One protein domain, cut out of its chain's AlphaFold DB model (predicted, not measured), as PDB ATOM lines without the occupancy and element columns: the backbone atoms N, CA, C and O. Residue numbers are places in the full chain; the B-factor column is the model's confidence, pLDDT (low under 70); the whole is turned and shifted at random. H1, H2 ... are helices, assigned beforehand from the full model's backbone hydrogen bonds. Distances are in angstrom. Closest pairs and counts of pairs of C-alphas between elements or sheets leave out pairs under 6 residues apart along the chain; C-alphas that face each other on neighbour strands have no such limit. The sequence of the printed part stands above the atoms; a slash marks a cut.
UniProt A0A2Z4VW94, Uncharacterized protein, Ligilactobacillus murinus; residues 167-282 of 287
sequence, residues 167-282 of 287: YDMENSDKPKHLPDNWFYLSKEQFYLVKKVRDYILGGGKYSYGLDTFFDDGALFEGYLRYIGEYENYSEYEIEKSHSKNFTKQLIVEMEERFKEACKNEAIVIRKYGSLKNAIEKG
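What this domain is: This is residues 167 to 282 of the 287 residues of an uncharacterized protein of Ligilactobacillus murinus (UniProt A0A2Z4VW94). Picture one very long helix, H5, and a shorter helix, H2, running the same way at a distance, with H3 set slantwise between them and packed on both. The short H1 and H4 lie where H2 and H5 begin, H6 turns off at the far end of H5, and residues 169 to 174 stick out. The 116 printed residues hold six named helices, H1 to H6 in chain order, and no named strand: all helix. The whole is loose, radius of gyration of the C-alphas 17.9 A, and flat, spanning 53 by 40 by 18 A.

Where its parts are: After residues 167 to 179, find C-alpha 180 at (88.960, -43.650, 14.205), where H1 runs to 183. H2 takes residues 187 to 201, 21.0 A, and H3 214 to 229, 21.9 A. H4 is 233 to 238; H5, 242 to 272, covers 44.1 A. H6, 275 to 280, ends at C-alpha 280, (87.318, 1.878, 9.196).

How they stand to each other: Start at H5, the hub. With residues 242 to 243 alone it touches H1, closest C-alphas Asp 180 and Ser 243, 5.6 A. With 246 to 254 alone it touches H3, Gly 222 to Leu 250, 5.9 A, at a steep tilt of 52 degrees, opposite ways. It touches H6 only at the corner, Ile 269 to Leu 275, 5.7 A. H3, with 221 to 228 alone, touches H2, Lys 194 to Gly 228, 5.3 A. H2 and H4 only just touch, with 3 pairs of C-alphas within 8 A, the closest Lys 187 and Tyr 233, 6.0 A. H2 and H5 are apart. Every O i to N i+4 pair is within hydrogen-bond range in H2 to H6; H1 is too short for one.

The domain as a whole: The farthest C-alphas, Ser 234 and Gly 273, are 53.7 A apart. The printed part has no cut; the link from H2 to H3 is long. Only residues 212 to 213 have pLDDT under 70.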
ATOM      1  N   TYR A 167      80.736 -33.480   5.867       88.12
ATOM      2  CA  TYR A 167      79.542 -34.304   5.878       88.12
ATOM      3  C   TYR A 167      79.272 -34.873   4.481       88.12
ATOM      4  O   TYR A 167      79.640 -34.280   3.468       88.12
ATOM      5  N   ASP A 168      78.642 -36.040   4.447       87.88
ATOM      6  CA  ASP A 168      78.271 -36.697   3.202       87.88
ATOM      7  C   ASP A 168      77.011 -36.038   2.632       87.88
ATOM      8  O   ASP A 168      75.951 -36.102   3.251       87.88
ATOM      9  N   MET A 169      77.123 -35.400   1.466       85.44
ATOM     10  CA  MET A 169      75.990 -34.747   0.805       85.44
ATOM     11  C   MET A 169      74.897 -35.736   0.392       85.44
ATOM     12  O   MET A 169      73.720 -35.381   0.415       85.44
ATOM     13  N   GLU A 170      75.259 -36.978   0.061       85.50
ATOM     14  CA  GLU A 170      74.300 -38.027  -0.300       85.50
ATOM     15  C   GLU A 170      73.578 -38.587   0.936       85.50
ATOM     16  O   GLU A 170      72.456 -39.082   0.835       85.50
ATOM     17  N   ASN A 171      74.202 -38.477   2.112       87.00
ATOM     18  CA  ASN A 171      73.665 -38.899   3.408       87.00
ATOM     19  C   ASN A 171      73.655 -37.733   4.412       87.00
ATOM     20  O   ASN A 171      74.147 -37.848   5.540       87.00
ATOM     21  N   SER A 172      73.107 -36.592   3.990       87.25
ATOM     22  CA  SER A 172      73.166 -35.326   4.731       87.25
ATOM     23  C   SER A 172      72.383 -35.330   6.051       87.25
ATOM     24  O   SER A 172      72.511 -34.413   6.865       87.25
ATOM     25  N   ASP A 173      71.555 -36.347   6.282       88.12
ATOM     26  CA  ASP A 173      70.792 -36.584   7.505       88.12
ATOM     27  C   ASP A 173      71.638 -37.208   8.626       88.12
ATOM     28  O   ASP A 173      71.264 -37.144   9.801       88.12
ATOM     29  N   LYS A 174      72.805 -37.776   8.295       88.50
ATOM     30  CA  LYS A 174      73.681 -38.452   9.257       88.50
ATOM     31  C   LYS A 174      74.799 -37.534   9.758       88.50
ATOM     32  O   LYS A 174      75.413 -36.794   8.987       88.50
ATOM     33  N   PRO A 175      75.127 -37.583  11.061       85.38
ATOM     34  CA  PRO A 175      76.321 -36.922  11.563       85.38
ATOM     35  C   PRO A 175      77.575 -37.610  11.013       85.38
ATOM     36  O   PRO A 175      77.654 -38.838  10.950       85.38
ATOM     37  N   LYS A 176      78.578 -36.805  10.658       89.25
ATOM     38  CA  LYS A 176      79.913 -37.270  10.294       89.25
ATOM     39  C   LYS A 176      80.860 -36.989  11.455       89.25
ATOM     40  O   LYS A 176      80.866 -35.889  12.001       89.25
ATOM     41  N   HIS A 177      81.640 -37.998  11.818       92.00
ATOM     42  CA  HIS A 177      82.731 -37.884  12.775       92.00
ATOM     43  C   HIS A 177      84.058 -38.098  12.059       92.00
ATOM     44  O   HIS A 177      84.098 -38.768  11.022       92.00
ATOM     45  N   LEU A 178      85.136 -37.579  12.646       94.94
ATOM     46  CA  LEU A 178      86.479 -37.899  12.185       94.94
ATOM     47  C   LEU A 178      86.705 -39.417  12.324       94.94
ATOM     48  O   LEU A 178      86.393 -39.958  13.389       94.94
ATOM     49  N   PRO A 179      87.187 -40.133  11.298       94.94
ATOM     50  CA  PRO A 179      87.324 -41.583  11.389       94.94
ATOM     51  C   PRO A 179      88.336 -42.009  12.469       94.94
ATOM     52  O   PRO A 179      89.290 -41.290  12.760       94.94
ATOM     53  N   ASP A 180      88.147 -43.193  13.062       95.00
ATOM     54  CA  ASP A 180      88.960 -43.650  14.205       95.00
ATOM     55  C   ASP A 180      90.459 -43.781  13.886       95.00
ATOM     56  O   ASP A 180      91.301 -43.673  14.776       95.00
ATOM     57  N   ASN A 181      90.812 -43.964  12.610       95.12
ATOM     58  CA  ASN A 181      92.200 -44.068  12.157       95.12
ATOM     59  C   ASN A 181      93.039 -42.812  12.450       95.12
ATOM     60  O   ASN A 181      94.241 -42.947  12.666       95.12
ATOM     61  N   TRP A 182      92.427 -41.628  12.543       96.44
ATOM     62  CA  TRP A 182      93.093 -40.394  12.973       96.44
ATOM     63  C   TRP A 182      93.646 -40.468  14.393       96.44
ATOM     64  O   TRP A 182      94.523 -39.686  14.762       96.44
ATOM     65  N   PHE A 183      93.130 -41.404  15.184       97.31
ATOM     66  CA  PHE A 183      93.504 -41.606  16.572       97.31
ATOM     67  C   PHE A 183      94.351 -42.870  16.774       97.31
ATOM     68  O   PHE A 183      94.829 -43.126  17.878       97.31
ATOM     69  N   TYR A 184      94.622 -43.643  15.722       96.00
ATOM     70  CA  TYR A 184      95.538 -44.785  15.779       96.00
ATOM     71  C   TYR A 184      96.987 -44.320  15.620       96.00
ATOM     72  O   TYR A 184      97.661 -44.618  14.636       96.00
ATOM     73  N   LEU A 185      97.449 -43.549  16.603       97.31
ATOM     74  CA  LEU A 185      98.798 -43.003  16.648       97.31
ATOM     75  C   LEU A 185      99.764 -44.008  17.273       97.31
ATOM     76  O   LEU A 185      99.455 -44.615  18.295       97.31
ATOM     77  N   SER A 186     100.968 -44.123  16.716       97.88
ATOM     78  CA  SER A 186     102.096 -44.703  17.444       97.88
ATOM     79  C   SER A 186     102.511 -43.787  18.601       97.88
ATOM     80  O   SER A 186     102.201 -42.590  18.625       97.88
ATOM     81  N   LYS A 187     103.300 -44.319  19.538       98.25
ATOM     82  CA  LYS A 187     103.873 -43.532  20.637       98.25
ATOM     83  C   LYS A 187     104.666 -42.322  20.131       98.25
ATOM     84  O   LYS A 187     104.552 -41.229  20.679       98.25
ATOM     85  N   GLU A 188     105.455 -42.497  19.076       98.38
ATOM     86  CA  GLU A 188     106.253 -41.434  18.459       98.38
ATOM     87  C   GLU A 188     105.361 -40.365  17.822       98.38
ATOM     88  O   GLU A 188     105.613 -39.175  18.006       98.38
ATOM     89  N   GLN A 189     104.302 -40.778  17.116       97.44
ATOM     90  CA  GLN A 189     103.341 -39.860  16.502       97.44
ATOM     91  C   GLN A 189     102.586 -39.051  17.560       97.44
ATOM     92  O   GLN A 189     102.475 -37.836  17.424       97.44
ATOM     93  N   PHE A 190     102.157 -39.685  18.652       98.44
ATOM     94  CA  PHE A 190     101.534 -39.007  19.788       98.44
ATOM     95  C   PHE A 190     102.426 -37.888  20.344       98.44
ATOM     96  O   PHE A 190     102.010 -36.731  20.430       98.44
ATOM     97  N   TYR A 191     103.691 -38.189  20.659       98.31
ATOM     98  CA  TYR A 191     104.609 -37.167  21.174       98.31
ATOM     99  C   TYR A 191     104.985 -36.112  20.129       98.31
ATOM    100  O   TYR A 191     105.255 -34.968  20.500       98.31
ATOM    101  N   LEU A 192     104.996 -36.457  18.839       96.50
ATOM    102  CA  LEU A 192     105.169 -35.477  17.770       96.50
ATOM    103  C   LEU A 192     103.998 -34.488  17.742       96.50
ATOM    104  O   LEU A 192     104.242 -33.284  17.735       96.50
ATOM    105  N   VAL A 193     102.753 -34.970  17.794       96.75
ATOM    106  CA  VAL A 193     101.558 -34.111  17.841       96.75
ATOM    107  C   VAL A 193     101.601 -33.189  19.061       96.75
ATOM    108  O   VAL A 193     101.371 -31.990  18.919       96.75
ATOM    109  N   LYS A 194     102.001 -33.696  20.237       97.25
ATOM    110  CA  LYS A 194     102.189 -32.854  21.434       97.25
ATOM    111  C   LYS A 194     103.244 -31.765  21.229       97.25
ATOM    112  O   LYS A 194     103.000 -30.613  21.568       97.25
ATOM    113  N   LYS A 195     104.387 -32.087  20.615       96.00
ATOM    114  CA  LYS A 195     105.416 -31.082  20.292       96.00
ATOM    115  C   LYS A 195     104.913 -30.029  19.307       96.00
ATOM    116  O   LYS A 195     105.215 -28.854  19.481       96.00
ATOM    117  N   VAL A 196     104.153 -30.438  18.289       95.00
ATOM    118  CA  VAL A 196     103.541 -29.518  17.317       95.00
ATOM    119  C   VAL A 196     102.549 -28.595  18.017       95.00
ATOM    120  O   VAL A 196     102.613 -27.384  17.832       95.00
ATOM    121  N   ARG A 197     101.686 -29.143  18.878       95.69
ATOM    122  CA  ARG A 197     100.770 -28.369  19.721       95.69
ATOM    123  C   ARG A 197     101.519 -27.334  20.549       95.69
ATOM    124  O   ARG A 197     101.153 -26.167  20.509       95.69
ATOM    125  N   ASP A 198     102.549 -27.736  21.282       94.69
ATOM    126  CA  ASP A 198     103.280 -26.818  22.157       94.69
ATOM    127  C   ASP A 198     104.025 -25.743  21.354       94.69
ATOM    128  O   ASP A 198     104.084 -24.592  21.774       94.69
ATOM    129  N   TYR A 199     104.537 -26.088  20.169       92.81
ATOM    130  CA  TYR A 199     105.170 -25.129  19.267       92.81
ATOM    131  C   TYR A 199     104.175 -24.095  18.717       92.81
ATOM    132  O   TYR A 199     104.464 -22.902  18.737       92.81
ATOM    133  N   ILE A 200     103.004 -24.540  18.248       91.81
ATOM    134  CA  ILE A 200     102.004 -23.673  17.602       91.81
ATOM    135  C   ILE A 200     101.190 -22.881  18.636       91.81
ATOM    136  O   ILE A 200     100.921 -21.703  18.433       91.81
ATOM    137  N   LEU A 201     100.790 -23.518  19.741       92.44
ATOM    138  CA  LEU A 201      99.837 -22.974  20.717       92.44
ATOM    139  C   LEU A 201     100.495 -22.515  22.027       92.44
ATOM    140  O   LEU A 201      99.846 -21.864  22.846       92.44
ATOM    141  N   GLY A 202     101.769 -22.844  22.258       89.94
ATOM    142  CA  GLY A 202     102.499 -22.441  23.467       89.94
ATOM    143  C   GLY A 202     102.923 -20.971  23.476       89.94
ATOM    144  O   GLY A 202     103.400 -20.464  24.490       89.94
ATOM    145  N   GLY A 203     102.743 -20.260  22.360       84.69
ATOM    146  CA  GLY A 203     103.166 -18.877  22.202       84.69
ATOM    147  C   GLY A 203     102.220 -17.831  22.803       84.69
ATOM    148  O   GLY A 203     102.573 -16.659  22.734       84.69
ATOM    149  N   GLY A 204     101.086 -18.209  23.404       86.31
ATOM    150  CA  GLY A 204     100.064 -17.286  23.931       86.31
ATOM    151  C   GLY A 204      98.783 -17.263  23.087       86.31
ATOM    152  O   GLY A 204      98.695 -17.977  22.085       86.31
ATOM    153  N   LYS A 205      97.778 -16.465  23.479       85.31
ATOM    154  CA  LYS A 205      96.453 -16.407  22.833       85.31
ATOM    155  C   LYS A 205      96.553 -16.085  21.343       85.31
ATOM    156  O   LYS A 205      95.782 -16.637  20.567       85.31
ATOM    157  N   TYR A 206      97.490 -15.227  20.943       87.25
ATOM    158  CA  TYR A 206      97.602 -14.762  19.555       87.25
ATOM    159  C   TYR A 206      98.714 -15.448  18.754       87.25
ATOM    160  O   TYR A 206      98.960 -15.081  17.609       87.25
ATOM    161  N   SER A 207      99.356 -16.477  19.319       86.69
ATOM    162  CA  SER A 207     100.368 -17.269  18.601       86.69
ATOM    163  C   SER A 207      99.805 -18.100  17.444       86.69
ATOM    164  O   SER A 207     100.546 -18.481  16.541       86.69
ATOM    165  N   TYR A 208      98.490 -18.321  17.439       88.44
ATOM    166  CA  TYR A 208      97.765 -18.994  16.371       88.44
ATOM    167  C   TYR A 208      96.588 -18.126  15.909       88.44
ATOM    168  O   TYR A 208      95.538 -18.076  16.550       88.44
ATOM    169  N   GLY A 209      96.796 -17.385  14.818       82.75
ATOM    170  CA  GLY A 209      95.789 -16.516  14.208       82.75
ATOM    171  C   GLY A 209      94.989 -17.237  13.125       82.75
ATOM    172  O   GLY A 209      95.564 -17.915  12.277       82.75
ATOM    173  N   LEU A 210      93.669 -17.056  13.134       80.25
ATOM    174  CA  LEU A 210      92.745 -17.609  12.145       80.25
ATOM    175  C   LEU A 210      92.100 -16.482  11.330       80.25
ATOM    176  O   LEU A 210      91.797 -15.423  11.879       80.25
ATOM    177  N   ASP A 211      91.890 -16.723  10.036       76.50
ATOM    178  CA  ASP A 211      91.262 -15.777   9.100       76.50
ATOM    179  C   ASP A 211      89.964 -16.361   8.493       76.50
ATOM    180  O   ASP A 211      89.307 -17.179   9.128       76.50
ATOM    181  N   THR A 212      89.561 -15.962   7.279       67.56
ATOM    182  CA  THR A 212      88.273 -16.291   6.640       67.56
ATOM    183  C   THR A 212      87.940 -17.796   6.588       67.56
ATOM    184  O   THR A 212      86.761 -18.138   6.609       67.56
ATOM    185  N   PHE A 213      88.939 -18.686   6.606       67.62
ATOM    186  CA  PHE A 213      88.790 -20.150   6.713       67.62
ATOM    187  C   PHE A 213      89.127 -20.653   8.126       67.62
ATOM    188  O   PHE A 213      89.952 -21.545   8.329       67.62
ATOM    189  N   PHE A 214      88.552 -19.996   9.135       80.69
ATOM    190  CA  PHE A 214      88.860 -20.274  10.537       80.69
ATOM    191  C   PHE A 214      88.435 -21.674  10.976       80.69
ATOM    192  O   PHE A 214      88.944 -22.158  11.977       80.69
ATOM    193  N   ASP A 215      87.484 -22.303  10.290       86.25
ATOM    194  CA  ASP A 215      86.927 -23.606  10.639       86.25
ATOM    195  C   ASP A 215      87.932 -24.741  10.445       86.25
ATOM    196  O   ASP A 215      88.099 -25.544  11.360       86.25
ATOM    197  N   ASP A 216      88.670 -24.762   9.333       89.50
ATOM    198  CA  ASP A 216      89.743 -25.745   9.124       89.50
ATOM    199  C   ASP A 216      90.850 -25.580  10.171       89.50
ATOM    200  O   ASP A 216      91.316 -26.547  10.780       89.50
ATOM    201  N   GLY A 217      91.245 -24.332  10.430       91.19
ATOM    202  CA  GLY A 217      92.246 -24.027  11.447       91.19
ATOM    203  C   GLY A 217      91.777 -24.357  12.867       91.19
ATOM    204  O   GLY A 217      92.531 -24.930  13.649       91.19
ATOM    205  N   ALA A 218      90.514 -24.082  13.192       90.75
ATOM    206  CA  ALA A 218      89.919 -24.444  14.473       90.75
ATOM    207  C   ALA A 218      89.798 -25.965  14.638       90.75
ATOM    208  O   ALA A 218      90.020 -26.473  15.733       90.75
ATOM    209  N   LEU A 219      89.502 -26.700  13.563       93.94
ATOM    210  CA  LEU A 219      89.487 -28.160  13.563       93.94
ATOM    211  C   LEU A 219      90.877 -28.734  13.862       93.94
ATOM    212  O   LEU A 219      91.011 -29.619  14.709       93.94
ATOM    213  N   PHE A 220      91.912 -28.214  13.200       95.44
ATOM    214  CA  PHE A 220      93.293 -28.614  13.459       95.44
ATOM    215  C   PHE A 220      93.741 -28.255  14.876       95.44
ATOM    216  O   PHE A 220      94.303 -29.096  15.575       95.44
ATOM    217  N   GLU A 221      93.447 -27.040  15.335       94.44
ATOM    218  CA  GLU A 221      93.723 -26.619  16.705       94.44
ATOM    219  C   GLU A 221      93.033 -27.532  17.725       94.44
ATOM    220  O   GLU A 221      93.682 -27.998  18.663       94.44
ATOM    221  N   GLY A 222      91.749 -27.833  17.521       95.25
ATOM    222  CA  GLY A 222      90.990 -28.753  18.361       95.25
ATOM    223  C   GLY A 222      91.623 -30.142  18.389       95.25
ATOM    224  O   GLY A 222      91.754 -30.735  19.458       95.25
ATOM    225  N   TYR A 223      92.080 -30.658  17.242       97.44
ATOM    226  CA  TYR A 223      92.764 -31.952  17.175       97.44
ATOM    227  C   TYR A 223      94.067 -31.939  17.989       97.44
ATOM    228  O   TYR A 223      94.296 -32.822  18.816       97.44
ATOM    229  N   LEU A 224      94.895 -30.900  17.826       97.06
ATOM    230  CA  LEU A 224      96.124 -30.727  18.604       97.06
ATOM    231  C   LEU A 224      95.852 -30.627  20.111       97.06
ATOM    232  O   LEU A 224      96.596 -31.198  20.914       97.06
ATOM    233  N   ARG A 225      94.806 -29.891  20.508       96.00
ATOM    234  CA  ARG A 225      94.400 -29.742  21.912       96.00
ATOM    235  C   ARG A 225      93.945 -31.070  22.489       96.00
ATOM    236  O   ARG A 225      94.506 -31.471  23.502       96.00
ATOM    237  N   TYR A 226      93.049 -31.768  21.798       97.75
ATOM    238  CA  TYR A 226      92.516 -33.062  22.207       97.75
ATOM    239  C   TYR A 226      93.620 -34.095  22.467       97.75
ATOM    240  O   TYR A 226      93.695 -34.675  23.547       97.75
ATOM    241  N   ILE A 227      94.544 -34.286  21.517       97.88
ATOM    242  CA  ILE A 227      95.686 -35.197  21.718       97.88
ATOM    243  C   ILE A 227      96.598 -34.694  22.852       97.88
ATOM    244  O   ILE A 227      97.159 -35.483  23.614       97.88
ATOM    245  N   GLY A 228      96.738 -33.374  22.983       96.38
ATOM    246  CA  GLY A 228      97.539 -32.716  24.009       96.38
ATOM    247  C   GLY A 228      97.058 -32.889  25.449       96.38
ATOM    248  O   GLY A 228      97.880 -32.732  26.354       96.38
ATOM    249  N   GLU A 229      95.778 -33.194  25.667       96.00
ATOM    250  CA  GLU A 229      95.175 -33.342  27.001       96.00
ATOM    251  C   GLU A 229      95.667 -34.574  27.757       96.00
ATOM    252  O   GLU A 229      95.780 -34.543  28.979       96.00
ATOM    253  N   TYR A 230      95.995 -35.642  27.035       97.50
ATOM    254  CA  TYR A 230      96.502 -36.876  27.625       97.50
ATOM    255  C   TYR A 230      97.912 -36.660  28.157       97.50
ATOM    256  O   TYR A 230      98.779 -36.178  27.421       97.50
ATOM    257  N   GLU A 231      98.192 -37.041  29.404       96.12
ATOM    258  CA  GLU A 231      99.501 -36.794  30.013       96.12
ATOM    259  C   GLU A 231     100.590 -37.586  29.272       96.12
ATOM    260  O   GLU A 231     101.624 -37.039  28.862       96.12
ATOM    261  N   ASN A 232     100.304 -38.861  29.003       97.38
ATOM    262  CA  ASN A 232     101.211 -39.822  28.386       97.38
ATOM    263  C   ASN A 232     100.488 -40.761  27.397       97.38
ATOM    264  O   ASN A 232      99.263 -40.834  27.348       97.38
ATOM    265  N   TYR A 233     101.271 -41.500  26.603       98.12
ATOM    266  CA  TYR A 233     100.731 -42.404  25.580       98.12
ATOM    267  C   TYR A 233      99.908 -43.566  26.164       98.12
ATOM    268  O   TYR A 233      98.975 -44.030  25.521       98.12
ATOM    269  N   SER A 234     100.224 -44.036  27.374       97.38
ATOM    270  CA  SER A 234      99.491 -45.149  27.988       97.38
ATOM    271  C   SER A 234      98.059 -44.760  28.353       97.38
ATOM    272  O   SER A 234      97.150 -45.556  28.149       97.38
ATOM    273  N   GLU A 235      97.838 -43.536  28.838       96.75
ATOM    274  CA  GLU A 235      96.488 -42.995  29.048       96.75
ATOM    275  C   GLU A 235      95.729 -42.824  27.736       96.75
ATOM    276  O   GLU A 235      94.561 -43.201  27.647       96.75
ATOM    277  N   TYR A 236      96.408 -42.286  26.720       97.62
ATOM    278  CA  TYR A 236      95.851 -42.113  25.384       97.62
ATOM    279  C   TYR A 236      95.364 -43.447  24.805       97.62
ATOM    280  O   TYR A 236      94.203 -43.578  24.446       97.62
ATOM    281  N   GLU A 237      96.216 -44.472  24.800       96.31
ATOM    282  CA  GLU A 237      95.937 -45.771  24.179       96.31
ATOM    283  C   GLU A 237      94.766 -46.538  24.822       96.31
ATOM    284  O   GLU A 237      94.131 -47.370  24.162       96.31
ATOM    285  N   ILE A 238      94.468 -46.292  26.102       95.50
ATOM    286  CA  ILE A 238      93.352 -46.936  26.812       95.50
ATOM    287  C   ILE A 238      92.000 -46.415  26.310       95.50
ATOM    288  O   ILE A 238      91.033 -47.182  26.280       95.50
ATOM    289  N   GLU A 239      91.919 -45.152  25.890       94.06
ATOM    290  CA  GLU A 239      90.693 -44.581  25.341       94.06
ATOM    291  C   GLU A 239      90.375 -45.199  23.969       94.06
ATOM    292  O   GLU A 239      91.230 -45.364  23.105       94.06
ATOM    293  N   LYS A 240      89.113 -45.591  23.771       92.38
ATOM    294  CA  LYS A 240      88.642 -46.263  22.543       92.38
ATOM    295  C   LYS A 240      87.605 -45.455  21.777       92.38
ATOM    296  O   LYS A 240      87.294 -45.788  20.642       92.38
ATOM    297  N   SER A 241      87.078 -44.393  22.376       95.19
ATOM    298  CA  SER A 241      86.034 -43.533  21.818       95.19
ATOM    299  C   SER A 241      86.584 -42.177  21.378       95.19
ATOM    300  O   SER A 241      85.872 -41.172  21.465       95.19
ATOM    301  N   HIS A 242      87.836 -42.132  20.912       97.06
ATOM    302  CA  HIS A 242      88.513 -40.876  20.605       97.06
ATOM    303  C   HIS A 242      87.733 -39.996  19.629       97.06
ATOM    304  O   HIS A 242      87.479 -38.834  19.928       97.06
ATOM    305  N   SER A 243      87.249 -40.568  18.524       96.19
ATOM    306  CA  SER A 243      86.450 -39.858  17.519       96.19
ATOM    307  C   SER A 243      85.236 -39.132  18.113       96.19
ATOM    308  O   SER A 243      84.987 -37.946  17.856       96.19
ATOM    309  N   LYS A 244      84.493 -39.824  18.983       94.62
ATOM    310  CA  LYS A 244      83.299 -39.278  19.634       94.62
ATOM    311  C   LYS A 244      83.655 -38.219  20.674       94.62
ATOM    312  O   LYS A 244      82.954 -37.212  20.770       94.62
ATOM    313  N   ASN A 245      84.702 -38.452  21.462       95.94
ATOM    314  CA  ASN A 245      85.139 -37.524  22.504       95.94
ATOM    315  C   ASN A 245      85.696 -36.238  21.891       95.94
ATOM    316  O   ASN A 245      85.243 -35.157  22.260       95.94
ATOM    317  N   PHE A 246      86.544 -36.367  20.870       96.81
ATOM    318  CA  PHE A 246      87.028 -35.257  20.059       96.81
ATOM    319  C   PHE A 246      85.873 -34.432  19.482       96.81
ATOM    320  O   PHE A 246      85.824 -33.222  19.675       96.81
ATOM    321  N   THR A 247      84.890 -35.078  18.838       94.06
ATOM    322  CA  THR A 247      83.746 -34.356  18.253       94.06
ATOM    323  C   THR A 247      82.974 -33.563  19.311       94.06
ATOM    324  O   THR A 247      82.596 -32.417  19.076       94.06
ATOM    325  N   LYS A 248      82.724 -34.154  20.487       94.12
ATOM    326  CA  LYS A 248      82.023 -33.463  21.579       94.12
ATOM    327  C   LYS A 248      82.791 -32.234  22.050       94.12
ATOM    328  O   LYS A 248      82.181 -31.185  22.224       94.12
ATOM    329  N   GLN A 249      84.099 -32.374  22.246       95.00
ATOM    330  CA  GLN A 249      84.955 -31.268  22.653       95.00
ATOM    331  C   GLN A 249      84.969 -30.160  21.601       95.00
ATOM    332  O   GLN A 249      84.709 -29.008  21.935       95.00
ATOM    333  N   LEU A 250      85.165 -30.516  20.331       93.69
ATOM    334  CA  LEU A 250      85.172 -29.564  19.226       93.69
ATOM    335  C   LEU A 250      83.867 -28.759  19.156       93.69
ATOM    336  O   LEU A 250      83.904 -27.546  18.977       93.69
ATOM    337  N   ILE A 251      82.708 -29.404  19.333       91.44
ATOM    338  CA  ILE A 251      81.410 -28.708  19.350       91.44
ATOM    339  C   ILE A 251      81.362 -27.672  20.478       91.44
ATOM    340  O   ILE A 251      80.973 -26.531  20.234       91.44
ATOM    341  N   VAL A 252      81.766 -28.051  21.694       93.12
ATOM    342  CA  VAL A 252      81.774 -27.137  22.849       93.12
ATOM    343  C   VAL A 252      82.703 -25.951  22.591       93.12
ATOM    344  O   VAL A 252      82.278 -24.804  22.737       93.12
ATOM    345  N   GLU A 253      83.929 -26.206  22.132       90.56
ATOM    346  CA  GLU A 253      84.912 -25.159  21.831       90.56
ATOM    347  C   GLU A 253      84.413 -24.196  20.742       90.56
ATOM    348  O   GLU A 253      84.526 -22.975  20.876       90.56
ATOM    349  N   MET A 254      83.808 -24.719  19.673       88.69
ATOM    350  CA  MET A 254      83.266 -23.901  18.585       88.69
ATOM    351  C   MET A 254      82.067 -23.061  19.035       88.69
ATOM    352  O   MET A 254      81.954 -21.892  18.658       88.69
ATOM    353  N   GLU A 255      81.188 -23.608  19.878       89.81
ATOM    354  CA  GLU A 255      80.087 -22.841  20.465       89.81
ATOM    355  C   GLU A 255      80.582 -21.712  21.373       89.81
ATOM    356  O   GLU A 255      80.004 -20.621  21.380       89.81
ATOM    357  N   GLU A 256      81.630 -21.953  22.158       90.00
ATOM    358  CA  GLU A 256      82.240 -20.937  23.015       90.00
ATOM    359  C   GLU A 256      82.879 -19.816  22.195       90.00
ATOM    360  O   GLU A 256      82.598 -18.643  22.461       90.00
ATOM    361  N   ARG A 257      83.636 -20.159  21.144       87.12
ATOM    362  CA  ARG A 257      84.197 -19.182  20.194       87.12
ATOM    363  C   ARG A 257      83.111 -18.344  19.540       87.12
ATOM    364  O   ARG A 257      83.230 -17.122  19.474       87.12
ATOM    365  N   PHE A 258      82.025 -18.976  19.102       85.25
ATOM    366  CA  PHE A 258      80.897 -18.264  18.509       85.25
ATOM    367  C   PHE A 258      80.245 -17.298  19.511       85.25
ATOM    368  O   PHE A 258      79.964 -16.145  19.183       85.25
ATOM    369  N   LYS A 259      80.055 -17.725  20.766       88.56
ATOM    370  CA  LYS A 259      79.542 -16.857  21.839       88.56
ATOM    371  C   LYS A 259      80.493 -15.691  22.129       88.56
ATOM    372  O   LYS A 259      80.013 -14.579  22.348       88.56
ATOM    373  N   GLU A 260      81.809 -15.915  22.150       87.00
ATOM    374  CA  GLU A 260      82.816 -14.855  22.311       87.00
ATOM    375  C   GLU A 260      82.758 -13.860  21.143       87.00
ATOM    376  O   GLU A 260      82.680 -12.654  21.380       87.00
ATOM    377  N   ALA A 261      82.687 -14.346  19.901       83.44
ATOM    378  CA  ALA A 261      82.565 -13.509  18.708       83.44
ATOM    379  C   ALA A 261      81.315 -12.614  18.759       83.44
ATOM    380  O   ALA A 261      81.431 -11.397  18.611       83.44
ATOM    381  N   CYS A 262      80.144 -13.177  19.076       85.38
ATOM    382  CA  CYS A 262      78.896 -12.421  19.224       85.38
ATOM    383  C   CYS A 262      78.976 -11.356  20.331       85.38
ATOM    384  O   CYS A 262      78.481 -10.238  20.171       85.38
ATOM    385  N   LYS A 263      79.613 -11.675  21.467       89.50
ATOM    386  CA  LYS A 263      79.831 -10.704  22.555       89.50
ATOM    387  C   LYS A 263      80.751  -9.569  22.110       89.50
ATOM    388  O   LYS A 263      80.443  -8.406  22.371       89.50
ATOM    389  N   ASN A 264      81.848  -9.898  21.433       85.38
ATOM    390  CA  ASN A 264      82.803  -8.917  20.925       85.38
ATOM    391  C   ASN A 264      82.143  -7.996  19.892       85.38
ATOM    392  O   ASN A 264      82.258  -6.778  20.007       85.38
ATOM    393  N   GLU A 265      81.376  -8.553  18.955       86.38
ATOM    394  CA  GLU A 265      80.593  -7.787  17.983       86.38
ATOM    395  C   GLU A 265      79.615  -6.823  18.671       86.38
ATOM    396  O   GLU A 265      79.610  -5.629  18.366       86.38
ATOM    397  N   ALA A 266      78.857  -7.283  19.672       89.44
ATOM    398  CA  ALA A 266      77.930  -6.429  20.416       89.44
ATOM    399  C   ALA A 266      78.637  -5.267  21.145       89.44
ATOM    400  O   ALA A 266      78.136  -4.138  21.160       89.44
ATOM    401  N   ILE A 267      79.812  -5.518  21.735       90.69
ATOM    402  CA  ILE A 267      80.634  -4.485  22.389       90.69
ATOM    403  C   ILE A 267      81.128  -3.462  21.364       90.69
ATOM    404  O   ILE A 267      81.050  -2.253  21.605       90.69
ATOM    405  N   VAL A 268      81.613  -3.934  20.216       89.06
ATOM    406  CA  VAL A 268      82.111  -3.092  19.126       89.06
ATOM    407  C   VAL A 268      80.991  -2.204  18.586       89.06
ATOM    408  O   VAL A 268      81.169  -0.988  18.508       89.06
ATOM    409  N   ILE A 269      79.811  -2.762  18.309       90.50
ATOM    410  CA  ILE A 269      78.645  -1.993  17.854       90.50
ATOM    411  C   ILE A 269      78.250  -0.946  18.899       90.50
ATOM    412  O   ILE A 269      78.068   0.220  18.554       90.50
ATOM    413  N   ARG A 270      78.189  -1.308  20.187       93.06
ATOM    414  CA  ARG A 270      77.866  -0.353  21.260       93.06
ATOM    415  C   ARG A 270      78.863   0.809  21.329       93.06
ATOM    416  O   ARG A 270      78.461   1.932  21.615       93.06
ATOM    417  N   LYS A 271      80.153   0.548  21.102       92.88
ATOM    418  CA  LYS A 271      81.220   1.552  21.237       92.88
ATOM    419  C   LYS A 271      81.402   2.417  19.988       92.88
ATOM    420  O   LYS A 271      81.742   3.590  20.113       92.88
ATOM    421  N   TYR A 272      81.193   1.856  18.799       91.88
ATOM    422  CA  TYR A 272      81.502   2.514  17.522       91.88
ATOM    423  C   TYR A 272      80.267   2.793  16.653       91.88
ATOM    424  O   TYR A 272      80.394   3.357  15.567       91.88
ATOM    425  N   GLY A 273      79.073   2.425  17.119       92.00
ATOM    426  CA  GLY A 273      77.793   2.585  16.421       92.00
ATOM    427  C   GLY A 273      77.534   1.514  15.359       92.00
ATOM    428  O   GLY A 273      76.390   1.133  15.141       92.00
ATOM    429  N   SER A 274      78.583   0.994  14.719       88.88
ATOM    430  CA  SER A 274      78.500  -0.096  13.746       88.88
ATOM    431  C   SER A 274      79.825  -0.856  13.650       88.88
ATOM    432  O   SER A 274      80.885  -0.332  14.010       88.88
ATOM    433  N   LEU A 275      79.780  -2.081  13.115       84.94
ATOM    434  CA  LEU A 275      80.989  -2.822  12.741       84.94
ATOM    435  C   LEU A 275      81.792  -2.085  11.666       84.94
ATOM    436  O   LEU A 275      83.008  -1.988  11.785       84.94
ATOM    437  N   LYS A 276      81.121  -1.508  10.659       85.62
ATOM    438  CA  LYS A 276      81.767  -0.739   9.585       85.62
ATOM    439  C   LYS A 276      82.661   0.369  10.151       85.62
ATOM    440  O   LYS A 276      83.835   0.432   9.806       85.62
ATOM    441  N   ASN A 277      82.149   1.152  11.098       87.88
ATOM    442  CA  ASN A 277      82.910   2.229  11.733       87.88
ATOM    443  C   ASN A 277      84.129   1.704  12.507       87.88
ATOM    444  O   ASN A 277      85.166   2.360  12.559       87.88
ATOM    445  N   ALA A 278      84.014   0.539  13.148       86.12
ATOM    446  CA  ALA A 278      85.128  -0.071  13.867       86.12
ATOM    447  C   ALA A 278      86.213  -0.610  12.920       86.12
ATOM    448  O   ALA A 278      87.399  -0.496  13.229       86.12
ATOM    449  N   ILE A 279      85.804  -1.147  11.765       83.31
ATOM    450  CA  ILE A 279      86.694  -1.606  10.691       83.31
ATOM    451  C   ILE A 279      87.439  -0.428  10.074       83.31
ATOM    452  O   ILE A 279      88.661  -0.469   9.958       83.31
ATOM    453  N   GLU A 280      86.727   0.648   9.740       83.81
ATOM    454  CA  GLU A 280      87.318   1.878   9.196       83.81
ATOM    455  C   GLU A 280      88.323   2.515  10.165       83.81
ATOM    456  O   GLU A 280      89.303   3.120   9.739       83.81
ATOM    457  N   LYS A 281      88.124   2.331  11.475       82.19
ATOM    458  CA  LYS A 281      89.060   2.764  12.522       82.19
ATOM    459  C   LYS A 281      90.209   1.785  12.785       82.19
ATOM    460  O   LYS A 281      91.048   2.079  13.630       82.19
ATOM    461  N   GLY A 282      90.243   0.626  12.124       74.75
ATOM    462  CA  GLY A 282      91.269  -0.405  12.321       74.75
ATOM    463  C   GLY A 282      91.200  -1.129  13.670       74.75
ATOM    464  O   GLY A 282      92.156  -1.791  14.057       74.75
TER     465      GLY A 282